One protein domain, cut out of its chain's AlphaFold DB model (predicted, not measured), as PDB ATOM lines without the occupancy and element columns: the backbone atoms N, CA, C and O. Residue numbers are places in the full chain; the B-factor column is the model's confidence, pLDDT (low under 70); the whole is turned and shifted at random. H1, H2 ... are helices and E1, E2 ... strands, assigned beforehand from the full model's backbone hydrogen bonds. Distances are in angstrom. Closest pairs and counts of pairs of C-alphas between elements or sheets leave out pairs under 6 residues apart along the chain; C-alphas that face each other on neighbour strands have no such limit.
ATOM      1  N   THR A  55     359.116 414.481 450.488       94.06
ATOM      2  CA  THR A  55     358.360 414.796 449.281       94.06
ATOM      3  C   THR A  55     359.252 415.522 448.275       94.06
ATOM      4  O   THR A  55     359.863 416.534 448.623       94.06
ATOM      5  N   ILE A  56     359.313 415.031 447.038       94.44
ATOM      6  CA  ILE A  56     360.140 415.565 445.946       94.44
ATOM      7  C   ILE A  56     359.293 415.861 444.699       94.44
ATOM      8  O   ILE A  56     358.167 415.384 444.567       94.44
ATOM      9  N   SER A  57     359.793 416.692 443.792       95.69
ATOM     10  CA  SER A  57     359.175 416.941 442.483       95.69
ATOM     11  C   SER A  57     359.351 415.754 441.524       95.69
ATOM     12  O   SER A  57     360.224 414.910 441.718       95.69
ATOM     13  N   GLY A  58     358.560 415.706 440.446       94.69
ATOM     14  CA  GLY A  58     358.698 414.667 439.413       94.69
ATOM     15  C   GLY A  58     360.042 414.702 438.670       94.69
ATOM     16  O   GLY A  58     360.585 413.658 438.301       94.69
ATOM     17  N   GLY A  59     360.638 415.892 438.517       94.19
ATOM     18  CA  GLY A  59     361.995 416.040 437.980       94.19
ATOM     19  C   GLY A  59     363.045 415.414 438.901       94.19
ATOM     20  O   GLY A  59     363.852 414.603 438.453       94.19
ATOM     21  N   GLU A  60     362.978 415.704 440.204       95.38
ATOM     22  CA  GLU A  60     363.851 415.081 441.210       95.38
ATOM     23  C   GLU A  60     363.653 413.560 441.285       95.38
ATOM     24  O   GLU A  60     364.628 412.826 441.430       95.38
ATOM     25  N   MET A  61     362.417 413.071 441.136       96.50
ATOM     26  CA  MET A  61     362.124 411.634 441.081       96.50
ATOM     27  C   MET A  61     362.810 410.968 439.883       96.50
ATOM     28  O   MET A  61     363.408 409.902 440.018       96.50
ATOM     29  N   SER A  62     362.776 411.612 438.716       95.69
ATOM     30  CA  SER A  62     363.442 411.108 437.510       95.69
ATOM     31  C   SER A  62     364.961 411.037 437.693       95.69
ATOM     32  O   SER A  62     365.576 410.029 437.342       95.69
ATOM     33  N   THR A  63     365.562 412.060 438.310       94.75
ATOM     34  CA  THR A  63     366.988 412.067 438.668       94.75
ATOM     35  C   THR A  63     367.324 410.966 439.670       94.75
ATOM     36  O   THR A  63     368.318 410.270 439.495       94.75
ATOM     37  N   LEU A  64     366.483 410.748 440.684       95.38
ATOM     38  CA  LEU A  64     366.677 409.694 441.681       95.38
ATOM     39  C   LEU A  64     366.649 408.293 441.052       95.38
ATOM     40  O   LEU A  64     367.474 407.441 441.380       95.38
ATOM     41  N   LEU A  65     365.729 408.061 440.111       95.25
ATOM     42  CA  LEU A  65     365.660 406.813 439.350       95.25
ATOM     43  C   LEU A  65     366.889 406.611 438.458       95.25
ATOM     44  O   LEU A  65     367.356 405.480 438.325       95.25
ATOM     45  N   ALA A  66     367.410 407.681 437.852       95.12
ATOM     46  CA  ALA A  66     368.640 407.630 437.072       95.12
ATOM     47  C   ALA A  66     369.850 407.310 437.961       95.12
ATOM     48  O   ALA A  66     370.565 406.354 437.670       95.12
ATOM     49  N   ALA A  67     370.001 408.014 439.085       92.12
ATOM     50  CA  ALA A  67     371.051 407.777 440.069       92.12
ATOM     51  C   ALA A  67     371.032 406.331 440.588       92.12
ATOM     52  O   ALA A  67     372.057 405.660 440.617       92.12
ATOM     53  N   ASN A  68     369.856 405.765 440.884       94.81
ATOM     54  CA  ASN A  68     369.753 404.367 441.313       94.81
ATOM     55  C   ASN A  68     370.354 403.365 440.308       94.81
ATOM     56  O   ASN A  68     370.768 402.277 440.700       94.81
ATOM     57  N   ARG A  69     370.410 403.707 439.013       95.44
ATOM     58  CA  ARG A  69     371.046 402.861 437.994       95.44
ATOM     59  C   ARG A  69     372.566 402.912 438.045       95.44
ATOM     60  O   ARG A  69     373.172 402.073 437.391       95.44
ATOM     61  N   GLU A  70     373.172 403.846 438.763       95.94
ATOM     62  CA  GLU A  70     374.625 403.961 438.919       95.94
ATOM     63  C   GLU A  70     375.149 403.099 440.067       95.94
ATOM     64  O   GLU A  70     376.284 402.636 440.004       95.94
ATOM     65  N   ALA A  71     374.318 402.801 441.071       95.69
ATOM     66  CA  ALA A  71     374.696 401.919 442.167       95.69
ATOM     67  C   ALA A  71     374.968 400.484 441.665       95.69
ATOM     68  O   ALA A  71     374.205 399.902 440.880       95.69
ATOM     69  N   ARG A  72     376.092 399.906 442.108       96.94
ATOM     70  CA  ARG A  72     376.568 398.574 441.704       96.94
ATOM     71  C   ARG A  72     377.065 397.783 442.905       96.94
ATOM     72  O   ARG A  72     377.700 398.333 443.802       96.94
ATOM     73  N   LEU A  73     376.817 396.477 442.880       96.56
ATOM     74  CA  LEU A  73     377.380 395.546 443.856       96.56
ATOM     75  C   LEU A  73     378.913 395.655 443.886       96.56
ATOM     76  O   LEU A  73     379.550 395.887 442.859       96.56
ATOM     77  N   GLY A  74     379.493 395.527 445.076       96.25
ATOM     78  CA  GLY A  74     380.924 395.674 445.338       96.25
ATOM     79  C   GLY A  74     381.417 397.118 445.504       96.25
ATOM     80  O   GLY A  74     382.555 397.312 445.945       96.25
ATOM     81  N   MET A  75     380.596 398.137 445.212       98.12
ATOM     82  CA  MET A  75     380.941 399.534 445.512       98.12
ATOM     83  C   MET A  75     381.234 399.720 446.999       98.12
ATOM     84  O   MET A  75     380.622 399.061 447.847       98.12
ATOM     85  N   ARG A  76     382.155 400.637 447.321       98.19
ATOM     86  CA  ARG A  76     382.352 401.032 448.719       98.19
ATOM     87  C   ARG A  76     381.122 401.769 449.222       98.19
ATOM     88  O   ARG A  76     380.453 402.462 448.455       98.19
ATOM     89  N   ARG A  77     380.842 401.679 450.519       98.19
ATOM     90  CA  ARG A  77     379.676 402.328 451.130       98.19
ATOM     91  C   ARG A  77     379.630 403.819 450.844       98.19
ATOM     92  O   ARG A  77     378.602 404.317 450.407       98.19
ATOM     93  N   THR A  78     380.741 404.523 451.037       97.81
ATOM     94  CA  THR A  78     380.805 405.968 450.780       97.81
ATOM     95  C   THR A  78     380.469 406.301 449.326       97.81
ATOM     96  O   THR A  78     379.696 407.219 449.084       97.81
ATOM     97  N   GLU A  79     380.989 405.530 448.370       97.81
ATOM     98  CA  GLU A  79     380.744 405.724 446.934       97.81
ATOM     99  C   GLU A  79     379.277 405.445 446.583       97.81
ATOM    100  O   GLU A  79     378.617 406.270 445.961       97.81
ATOM    101  N   ALA A  80     378.733 404.316 447.047       97.81
ATOM    102  CA  ALA A  80     377.346 403.937 446.793       97.81
ATOM    103  C   ALA A  80     376.342 404.923 447.409       97.81
ATOM    104  O   ALA A  80     375.297 405.183 446.821       97.81
ATOM    105  N   LEU A  81     376.637 405.479 448.589       97.38
ATOM    106  CA  LEU A  81     375.770 406.465 449.236       97.38
ATOM    107  C   LEU A  81     375.862 407.846 448.574       97.38
ATOM    108  O   LEU A  81     374.860 408.551 448.549       97.38
ATOM    109  N   GLN A  82     377.008 408.220 447.992       97.38
ATOM    110  CA  GLN A  82     377.165 409.485 447.255       97.38
ATOM    111  C   GLN A  82     376.312 409.568 445.984       97.38
ATOM    112  O   GLN A  82     376.019 410.671 445.528       97.38
ATOM    113  N   VAL A  83     375.886 408.426 445.438       96.94
ATOM    114  CA  VAL A  83     374.956 408.358 444.300       96.94
ATOM    115  C   VAL A  83     373.605 408.997 444.637       96.94
ATOM    116  O   VAL A  83     372.944 409.568 443.773       96.94
ATOM    117  N   TYR A  84     373.174 408.917 445.897       95.56
ATOM    118  CA  TYR A  84     371.855 409.376 446.316       95.56
ATOM    119  C   TYR A  84     371.936 410.720 447.053       95.56
ATOM    120  O   TYR A  84     372.911 410.986 447.756       95.56
ATOM    121  N   PRO A  85     370.892 411.566 446.976       94.19
ATOM    122  CA  PRO A  85     370.814 412.767 447.801       94.19
ATOM    123  C   PRO A  85     370.865 412.409 449.293       94.19
ATOM    124  O   PRO A  85     370.035 411.628 449.772       94.19
ATOM    125  N   ALA A  86     371.821 412.976 450.031       93.06
ATOM    126  CA  ALA A  86     372.115 412.591 451.414       93.06
ATOM    127  C   ALA A  86     370.904 412.726 452.353       93.06
ATOM    128  O   ALA A  86     370.723 411.934 453.273       93.06
ATOM    129  N   GLU A  87     370.031 413.692 452.088       92.19
ATOM    130  CA  GLU A  87     368.771 413.894 452.808       92.19
ATOM    131  C   GLU A  87     367.750 412.748 452.721       92.19
ATOM    132  O   GLU A  87     366.813 412.717 453.519       92.19
ATOM    133  N   LEU A  88     367.866 411.870 451.720       93.88
ATOM    134  CA  LEU A  88     366.951 410.751 451.495       93.88
ATOM    135  C   LEU A  88     367.473 409.461 452.128       93.88
ATOM    136  O   LEU A  88     366.727 408.488 452.230       93.88
ATOM    137  N   ILE A  89     368.740 409.454 452.539       95.06
ATOM    138  CA  ILE A  89     369.447 408.293 453.060       95.06
ATOM    139  C   ILE A  89     369.214 408.208 454.564       95.06
ATOM    140  O   ILE A  89     369.542 409.114 455.325       95.06
ATOM    141  N   THR A  90     368.684 407.077 455.014       95.62
ATOM    142  CA  THR A  90     368.499 406.779 456.433       95.62
ATOM    143  C   THR A  90     369.227 405.488 456.778       95.62
ATOM    144  O   THR A  90     368.912 404.439 456.219       95.62
ATOM    145  N   LEU A  91     370.165 405.532 457.728       95.88
ATOM    146  CA  LEU A  91     370.701 404.318 458.348       95.88
ATOM    147  C   LEU A  91     369.595 403.682 459.199       95.88
ATOM    148  O   LEU A  91     369.064 404.317 460.110       95.88
ATOM    149  N   ARG A  92     369.224 402.440 458.887       94.50
ATOM    150  CA  ARG A  92     368.153 401.707 459.580       94.50
ATOM    151  C   ARG A  92     368.704 400.714 460.582       94.50
ATOM    152  O   ARG A  92     368.103 400.519 461.634       94.50
ATOM    153  N   GLU A  93     369.835 400.107 460.256       93.81
ATOM    154  CA  GLU A  93     370.454 399.093 461.092       93.81
ATOM    155  C   GLU A  93     371.968 399.135 460.927       93.81
ATOM    156  O   GLU A  93     372.480 399.272 459.817       93.81
ATOM    157  N   ASN A  94     372.668 399.021 462.048       94.56
ATOM    158  CA  ASN A  94     374.093 398.751 462.097       94.56
ATOM    159  C   ASN A  94     374.290 397.673 463.159       94.56
ATOM    160  O   ASN A  94     373.957 397.892 464.328       94.56
ATOM    161  N   ARG A  95     374.759 396.500 462.742       92.88
ATOM    162  CA  ARG A  95     375.037 395.390 463.647       92.88
ATOM    163  C   ARG A  95     376.205 394.569 463.139       92.88
ATOM    164  O   ARG A  95     376.467 394.506 461.943       92.88
ATOM    165  N   ARG A  96     376.854 393.864 464.056       91.69
ATOM    166  CA  ARG A  96     377.782 392.802 463.687       91.69
ATOM    167  C   ARG A  96     376.984 391.552 463.323       91.69
ATOM    168  O   ARG A  96     376.079 391.167 464.063       91.69
ATOM    169  N   LEU A  97     377.302 390.945 462.187       87.81
ATOM    170  CA  LEU A  97     376.726 389.684 461.730       87.81
ATOM    171  C   LEU A  97     377.881 388.710 461.501       87.81
ATOM    172  O   LEU A  97     378.724 388.954 460.642       87.81
ATOM    173  N   ARG A  98     377.932 387.634 462.298       86.06
ATOM    174  CA  ARG A  98     379.118 386.768 462.418       86.06
ATOM    175  C   ARG A  98     380.334 387.619 462.819       86.06
ATOM    176  O   ARG A  98     380.322 388.215 463.898       86.06
ATOM    177  N   ASP A  99     381.318 387.751 461.935       88.38
ATOM    178  CA  ASP A  99     382.529 388.547 462.146       88.38
ATOM    179  C   ASP A  99     382.631 389.810 461.288       88.38
ATOM    180  O   ASP A  99     383.621 390.530 461.398       88.38
ATOM    181  N   ALA A 100     381.589 390.124 460.519       91.00
ATOM    182  CA  ALA A 100     381.557 391.282 459.639       91.00
ATOM    183  C   ALA A 100     380.590 392.371 460.124       91.00
ATOM    184  O   ALA A 100     379.626 392.113 460.860       91.00
ATOM    185  N   GLU A 101     380.829 393.607 459.689       94.31
ATOM    186  CA  GLU A 101     379.936 394.733 459.961       94.31
ATOM    187  C   GLU A 101     378.839 394.837 458.902       94.31
ATOM    188  O   GLU A 101     379.100 395.169 457.743       94.31
ATOM    189  N   LEU A 102     377.589 394.630 459.321       94.88
ATOM    190  CA  LEU A 102     376.412 394.845 458.493       94.88
ATOM    191  C   LEU A 102     375.861 396.256 458.705       94.88
ATOM    192  O   LEU A 102     375.453 396.622 459.810       94.88
ATOM    193  N   HIS A 103     375.733 397.003 457.611       96.94
ATOM    194  CA  HIS A 103     374.994 398.260 457.583       96.94
ATOM    195  C   HIS A 103     373.826 398.176 456.607       96.94
ATOM    196  O   HIS A 103     373.994 397.786 455.453       96.94
ATOM    197  N   ILE A 104     372.648 398.601 457.056       96.75
ATOM    198  CA  ILE A 104     371.436 398.637 456.240       96.75
ATOM    199  C   ILE A 104     370.961 400.077 456.129       96.75
ATOM    200  O   ILE A 104     370.580 400.701 457.125       96.75
ATOM    201  N   TYR A 105     370.934 400.587 454.904       97.25
ATOM    202  CA  TYR A 105     370.411 401.909 454.589       97.25
ATOM    203  C   TYR A 105     369.104 401.793 453.814       97.25
ATOM    204  O   TYR A 105     368.916 400.886 453.007       97.25
ATOM    205  N   GLN A 106     368.209 402.744 454.046       97.31
ATOM    206  CA  GLN A 106     366.991 402.931 453.273       97.31
ATOM    207  C   GLN A 106     367.040 404.301 452.605       97.31
ATOM    208  O   GLN A 106     367.311 405.306 453.262       97.31
ATOM    209  N   ILE A 107     366.732 404.334 451.316       96.44
ATOM    210  CA  ILE A 107     366.489 405.551 450.549       96.44
ATOM    211  C   ILE A 107     365.002 405.592 450.252       96.44
ATOM    212  O   ILE A 107     364.472 404.654 449.655       96.44
ATOM    213  N   ARG A 108     364.316 406.654 450.682       95.69
ATOM    214  CA  ARG A 108     362.868 406.767 450.484       95.69
ATOM    215  C   ARG A 108     362.438 408.180 450.133       95.69
ATOM    216  O   ARG A 108     362.736 409.130 450.852       95.69
ATOM    217  N   ALA A 109     361.671 408.299 449.056       96.19
ATOM    218  CA  ALA A 109     361.072 409.551 448.627       96.19
ATOM    219  C   ALA A 109     359.684 409.317 448.035       96.19
ATOM    220  O   ALA A 109     359.396 408.255 447.487       96.19
ATOM    221  N   GLN A 110     358.831 410.329 448.119       96.88
ATOM    222  CA  GLN A 110     357.511 410.324 447.499       96.88
ATOM    223  C   GLN A 110     357.370 411.547 446.603       96.88
ATOM    224  O   GLN A 110     357.791 412.643 446.962       96.88
ATOM    225  N   GLU A 111     356.777 411.378 445.432       96.44
ATOM    226  CA  GLU A 111     356.484 412.501 444.552       96.44
ATOM    227  C   GLU A 111     355.392 413.401 445.157       96.44
ATOM    228  O   GLU A 111     354.452 412.916 445.785       96.44
ATOM    229  N   ARG A 112     355.482 414.722 444.961       94.00
ATOM    230  CA  ARG A 112     354.536 415.708 445.518       94.00
ATOM    231  C   ARG A 112     353.089 415.504 445.078       94.00
ATOM    232  O   ARG A 112     352.184 415.759 445.861       94.00
ATOM    233  N   SER A 113     352.877 415.048 443.852       92.38
ATOM    234  CA  SER A 113     351.563 414.648 443.329       92.38
ATOM    235  C   SER A 113     351.012 413.381 443.994       92.38
ATOM    236  O   SER A 113     349.827 413.097 443.858       92.38
ATOM    237  N   GLY A 114     351.858 412.600 444.674       90.56
ATOM    238  CA  GLY A 114     351.520 411.292 445.228       90.56
ATOM    239  C   GLY A 114     351.519 410.150 444.206       90.56
ATOM    240  O   GLY A 114     351.234 409.020 444.589       90.56
ATOM    241  N   SER A 115     351.853 410.407 442.934       91.88
ATOM    242  CA  SER A 115     351.795 409.404 441.857       91.88
ATOM    243  C   SER A 115     352.873 408.328 441.937       91.88
ATOM    244  O   SER A 115     352.659 407.224 441.444       91.88
ATOM    245  N   ALA A 116     354.019 408.628 442.550       93.38
ATOM    246  CA  ALA A 116     355.140 407.704 442.640       93.38
ATOM    247  C   ALA A 116     355.786 407.720 444.027       93.38
ATOM    248  O   ALA A 116     355.874 408.753 444.696       93.38
ATOM    249  N   THR A 117     356.280 406.557 444.442       94.56
ATOM    250  CA  THR A 117     357.140 406.393 445.616       94.56
ATOM    251  C   THR A 117     358.388 405.649 445.182       94.56
ATOM    252  O   THR A 117     358.298 404.623 444.514       94.56
ATOM    253  N   PHE A 118     359.544 406.173 445.569       95.81
ATOM    254  CA  PHE A 118     360.815 405.488 445.436       95.81
ATOM    255  C   PHE A 118     361.214 404.930 446.794       95.81
ATOM    256  O   PHE A 118     361.250 405.663 447.787       95.81
ATOM    257  N   GLU A 119     361.541 403.646 446.822       96.38
ATOM    258  CA  GLU A 119     362.112 402.984 447.981       96.38
ATOM    259  C   GLU A 119     363.232 402.046 447.536       96.38
ATOM    260  O   GLU A 119     363.081 401.284 446.581       96.38
ATOM    261  N   ARG A 120     364.376 402.129 448.215       97.38
ATOM    262  CA  ARG A 120     365.521 401.255 447.977       97.38
ATOM    263  C   ARG A 120     366.214 400.935 449.288       97.38
ATOM    264  O   ARG A 120     366.531 401.834 450.063       97.38
ATOM    265  N   TRP A 121     366.486 399.659 449.499       97.38
ATOM    266  CA  TRP A 121     367.275 399.135 450.602       97.38
ATOM    267  C   TRP A 121     368.660 398.750 450.098       97.38
ATOM    268  O   TRP A 121     368.782 398.036 449.102       97.38
ATOM    269  N   LEU A 122     369.688 399.239 450.784       97.75
ATOM    270  CA  LEU A 122     371.090 398.960 450.495       97.75
ATOM    271  C   LEU A 122     371.701 398.213 451.676       97.75
ATOM    272  O   LEU A 122     371.630 398.697 452.811       97.75
ATOM    273  N   TYR A 123     372.312 397.065 451.401       97.25
ATOM    274  CA  TYR A 123     372.949 396.222 452.411       97.25
ATOM    275  C   TYR A 123     374.447 396.206 452.169       97.25
ATOM    276  O   TYR A 123     374.900 395.904 451.062       97.25
ATOM    277  N   PHE A 124     375.210 396.526 453.206       97.56
ATOM    278  CA  PHE A 124     376.661 396.561 453.154       97.56
ATOM    279  C   PHE A 124     377.254 395.585 454.157       97.56
ATOM    280  O   PHE A 124     376.857 395.618 455.319       97.56
ATOM    281  N   ILE A 125     378.226 394.793 453.717       96.00
ATOM    282  CA  ILE A 125     379.066 393.936 454.560       96.00
ATOM    283  C   ILE A 125     380.505 394.426 454.405       96.00
ATOM    284  O   ILE A 125     380.960 394.598 453.275       96.00
ATOM    285  N   ASP A 126     381.191 394.716 455.512       94.94
ATOM    286  CA  ASP A 126     382.586 395.197 455.529       94.94
ATOM    287  C   ASP A 126     382.855 396.321 454.511       94.94
ATOM    288  O   ASP A 126     383.790 396.297 453.709       94.94
ATOM    289  N   ASP A 127     381.979 397.329 454.537       96.75
ATOM    290  CA  ASP A 127     382.007 398.518 453.673       96.75
ATOM    291  C   ASP A 127     381.724 398.262 452.178       96.75
ATOM    292  O   ASP A 127     381.849 399.179 451.368       96.75
ATOM    293  N   ARG A 128     381.282 397.060 451.785       97.75
ATOM    294  CA  ARG A 128     380.946 396.707 450.394       97.75
ATOM    295  C   ARG A 128     379.453 396.515 450.193       97.75
ATOM    296  O   ARG A 128     378.815 395.817 450.970       97.75
ATOM    297  N   LEU A 129     378.895 397.110 449.136       97.62
ATOM    298  CA  LEU A 129     377.491 396.922 448.762       97.62
ATOM    299  C   LEU A 129     377.272 395.488 448.271       97.62
ATOM    300  O   LEU A 129     377.759 395.132 447.201       97.62
ATOM    301  N   VAL A 130     376.535 394.679 449.024       96.25
ATOM    302  CA  VAL A 130     376.275 393.270 448.680       96.25
ATOM    303  C   VAL A 130     374.884 393.041 448.102       96.25
ATOM    304  O   VAL A 130     374.672 392.061 447.399       96.25
ATOM    305  N   GLU A 131     373.943 393.962 448.329       95.88
ATOM    306  CA  GLU A 131     372.572 393.816 447.841       95.88
ATOM    307  C   GLU A 131     371.867 395.170 447.675       95.88
ATOM    308  O   GLU A 131     372.012 396.078 448.501       95.88
ATOM    309  N   LEU A 132     371.039 395.260 446.628       96.50
ATOM    310  CA  LEU A 132     370.055 396.319 446.412       96.50
ATOM    311  C   LEU A 132     368.662 395.694 446.333       96.50
ATOM    312  O   LEU A 132     368.404 394.890 445.444       96.50
ATOM    313  N   SER A 133     367.734 396.111 447.191       95.31
ATOM    314  CA  SER A 133     366.377 395.549 447.200       95.31
ATOM    315  C   SER A 133     365.299 396.624 447.231       95.31
ATOM    316  O   SER A 133     365.463 397.665 447.860       95.31
ATOM    317  N   ASP A 134     364.184 396.380 446.548       94.50
ATOM    318  CA  ASP A 134     362.985 397.227 446.623       94.50
ATOM    319  C   ASP A 134     362.248 397.074 447.965       94.50
ATOM    320  O   ASP A 134     361.421 397.910 448.320       94.50
ATOM    321  N   ALA A 135     362.560 396.027 448.737       92.94
ATOM    322  CA  ALA A 135     361.935 395.732 450.019       92.94
ATOM    323  C   ALA A 135     362.977 395.445 451.107       92.94
ATOM    324  O   ALA A 135     364.121 395.064 450.838       92.94
ATOM    325  N   ARG A 136     362.572 395.607 452.372       92.25
ATOM    326  CA  ARG A 136     363.406 395.157 453.487       92.25
ATOM    327  C   ARG A 136     363.480 393.631 453.460       92.25
ATOM    328  O   ARG A 136     362.450 392.968 453.409       92.25
ATOM    329  N   LEU A 137     364.691 393.098 453.521       90.50
ATOM    330  CA  LEU A 137     364.954 391.675 453.626       90.50
ATOM    331  C   LEU A 137     364.818 391.239 455.082       90.50
ATOM    332  O   LEU A 137     365.282 391.936 455.989       90.50
ATOM    333  N   ASP A 138     364.191 390.085 455.285       87.56
ATOM    334  CA  ASP A 138     364.183 389.409 456.576       87.56
ATOM    335  C   ASP A 138     365.488 388.622 456.731       87.56
ATOM    336  O   ASP A 138     365.674 387.547 456.165       87.56
ATOM    337  N   LEU A 139     366.433 389.190 457.471       83.94
ATOM    338  CA  LEU A 139     367.757 388.599 457.642       83.94
ATOM    339  C   LEU A 139     367.761 387.391 458.583       83.94
ATOM    340  O   LEU A 139     368.761 386.687 458.644       83.94
ATOM    341  N   ASP A 140     366.671 387.125 459.296       78.69
ATOM    342  CA  ASP A 140     366.621 386.014 460.245       78.69
ATOM    343  C   ASP A 140     366.180 384.700 459.564       78.69
ATOM    344  O   ASP A 140     366.275 383.631 460.164       78.69
ATOM    345  N   GLN A 141     365.735 384.758 458.299       63.81
ATOM    346  CA  GLN A 141     365.148 383.624 457.566       63.81
ATOM    347  C   GLN A 141     365.866 383.232 456.262       63.81
ATOM    348  O   GLN A 141     365.329 382.413 455.519       63.81
ATOM    349  N   THR A 142     367.035 383.794 455.926       59.56
ATOM    350  CA  THR A 142     367.485 383.748 454.519       59.56
ATOM    351  C   THR A 142     368.867 383.131 454.284       59.56
ATOM    352  O   THR A 142     369.878 383.679 454.715       59.56
ATOM    353  N   GLU A 143     368.897 382.103 453.424       70.00
ATOM    354  CA  GLU A 143     370.064 381.534 452.706       70.00
ATOM    355  C   GLU A 143     370.901 382.601 451.956       70.00
ATOM    356  O   GLU A 143     372.040 382.377 451.563       70.00
ATOM    357  N   ARG A 144     370.359 383.813 451.762       78.19
ATOM    358  CA  ARG A 144     371.049 384.956 451.136       78.19
ATOM    359  C   ARG A 144     372.280 385.406 451.898       78.19
ATOM    360  O   ARG A 144     373.195 385.941 451.280       78.19
ATOM    361  N   ILE A 145     372.261 385.277 453.223       83.06
ATOM    362  CA  ILE A 145     373.391 385.714 454.039       83.06
ATOM    363  C   ILE A 145     374.619 384.886 453.670       83.06
ATOM    364  O   ILE A 145     375.679 385.467 453.469       83.06
ATOM    365  N   ASP A 146     374.454 383.577 453.483       84.19
ATOM    366  CA  ASP A 146     375.532 382.669 453.079       84.19
ATOM    367  C   ASP A 146     376.135 383.104 451.733       84.19
ATOM    368  O   ASP A 146     377.348 383.285 451.620       84.19
ATOM    369  N   VAL A 147     375.286 383.465 450.763       85.44
ATOM    370  CA  VAL A 147     375.722 383.992 449.455       85.44
ATOM    371  C   VAL A 147     376.551 385.277 449.580       85.44
ATOM    372  O   VAL A 147     377.513 385.459 448.835       85.44
ATOM    373  N   TRP A 148     376.218 386.182 450.507       88.62
ATOM    374  CA  TRP A 148     376.995 387.413 450.720       88.62
ATOM    375  C   TRP A 148     378.386 387.147 451.302       88.62
ATOM    376  O   TRP A 148     379.301 387.937 451.065       88.62
ATOM    377  N   PHE A 149     378.539 386.048 452.040       82.56
ATOM    378  CA  PHE A 149     379.812 385.591 452.591       82.56
ATOM    379  C   PHE A 149     380.555 384.607 451.670       82.56
ATOM    380  O   PHE A 149     381.719 384.308 451.930       82.56
ATOM    381  N   GLY A 150     379.935 384.185 450.563       76.88
ATOM    382  CA  GLY A 150     380.525 383.276 449.578       76.88
ATOM    383  C   GLY A 150     380.526 381.808 450.008       76.88
ATOM    384  O   GLY A 150     381.418 381.068 449.589       76.88
TER     385      GLY A 150
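What this domain is: This is residues 55 to 150 of the 151 residues of an uncharacterized protein of Phycisphaerales bacterium (UniProt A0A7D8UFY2). A long, twisted sheet of four antiparallel strands has two helices, H1 and H2, over one face, one after the other along the strands. A third short helix, H3, folds back near the edge strand E4 after the last strand. The printed part has 96 residues, with three named helices and four named strands in the order H1 H2 E1 E2 E3 E4 H3; the sheet's order is E1 - E2 - E3 - E4, antiparallel throughout, and the class is mixed. It is compact, with a radius of gyration of the C-alphas of 14.0 A, but elongated in outline, spanning 43 by 26 by 18 A.

Where its parts are: H1 is residues 58 to 68, 15.2 A long, beginning at C-alpha 58 (358.698, 414.667, 439.413). H2 is residues 77 to 82, 8.5 A. E1 is residues 89 to 97, 21.8 A, and E2 residues 100 to 111, 36.1 A, ending at C-alpha 111 (356.484, 412.501, 444.552). E3 is residues 117 to 125, 26.8 A, and E4 residues 128 to 133, 15.0 A. H3 is residues 144 to 149, 8.9 A, ending at C-alpha 149 (379.812, 385.591, 452.591).

How they stand to each other: E1 to E4 form a meander, each strand the antiparallel neighbour of the one before, with hairpins E1 and E2, E2 and E3, and E3 and E4. Within hydrogen-bond range are N 92 and O 104 of E1 and E2, 2.8 A, N 107 and O 120 of E2 and E3, 2.8 A, and N 121 and O 133 of E3 and E4, 2.8 A. Residues 55 to 56 pair, parallel, with residues 110 to 111 of E2. H1 and H2 lie on the same face, making two layers, helices on one face of a sheet. H1, at a height of 9.3 A over the sheet, lies over E3 and only just over E2, where 3 of its C-alphas fall; its closest C-alphas to E2 are Gly 58 and Glu 111, 6.0 A. H2, at 8.4 A, lies over E3; the closest C-alphas of H2 and E4 are those of Arg 77 and Arg 128, 5.8 A. On the local plane H1 stands at 23 degrees to E3 and H2 at 3 degrees, both along the strands. H3 is on the sheet at a height of 8.3 A, only just over E3, where 3 of its C-alphas fall, and slantwise to the strands at 39 degrees to E3 on the local plane. The closest C-alphas of H3 and E4 are those of Val 130 and Trp 148, 6.2 A. H1 and H2 are apart, and H3 is apart from both. In H1, H2 and H3 every O i to N i+4 pair is within hydrogen-bond range.

The domain as a whole: The two C-alphas farthest apart, those of Asp 99 and Ser 113, are 44.7 A apart. The printed part has no cut and no long link. The mean pLDDT of the printed part is 92.9, and residues 141 to 142 are under 70.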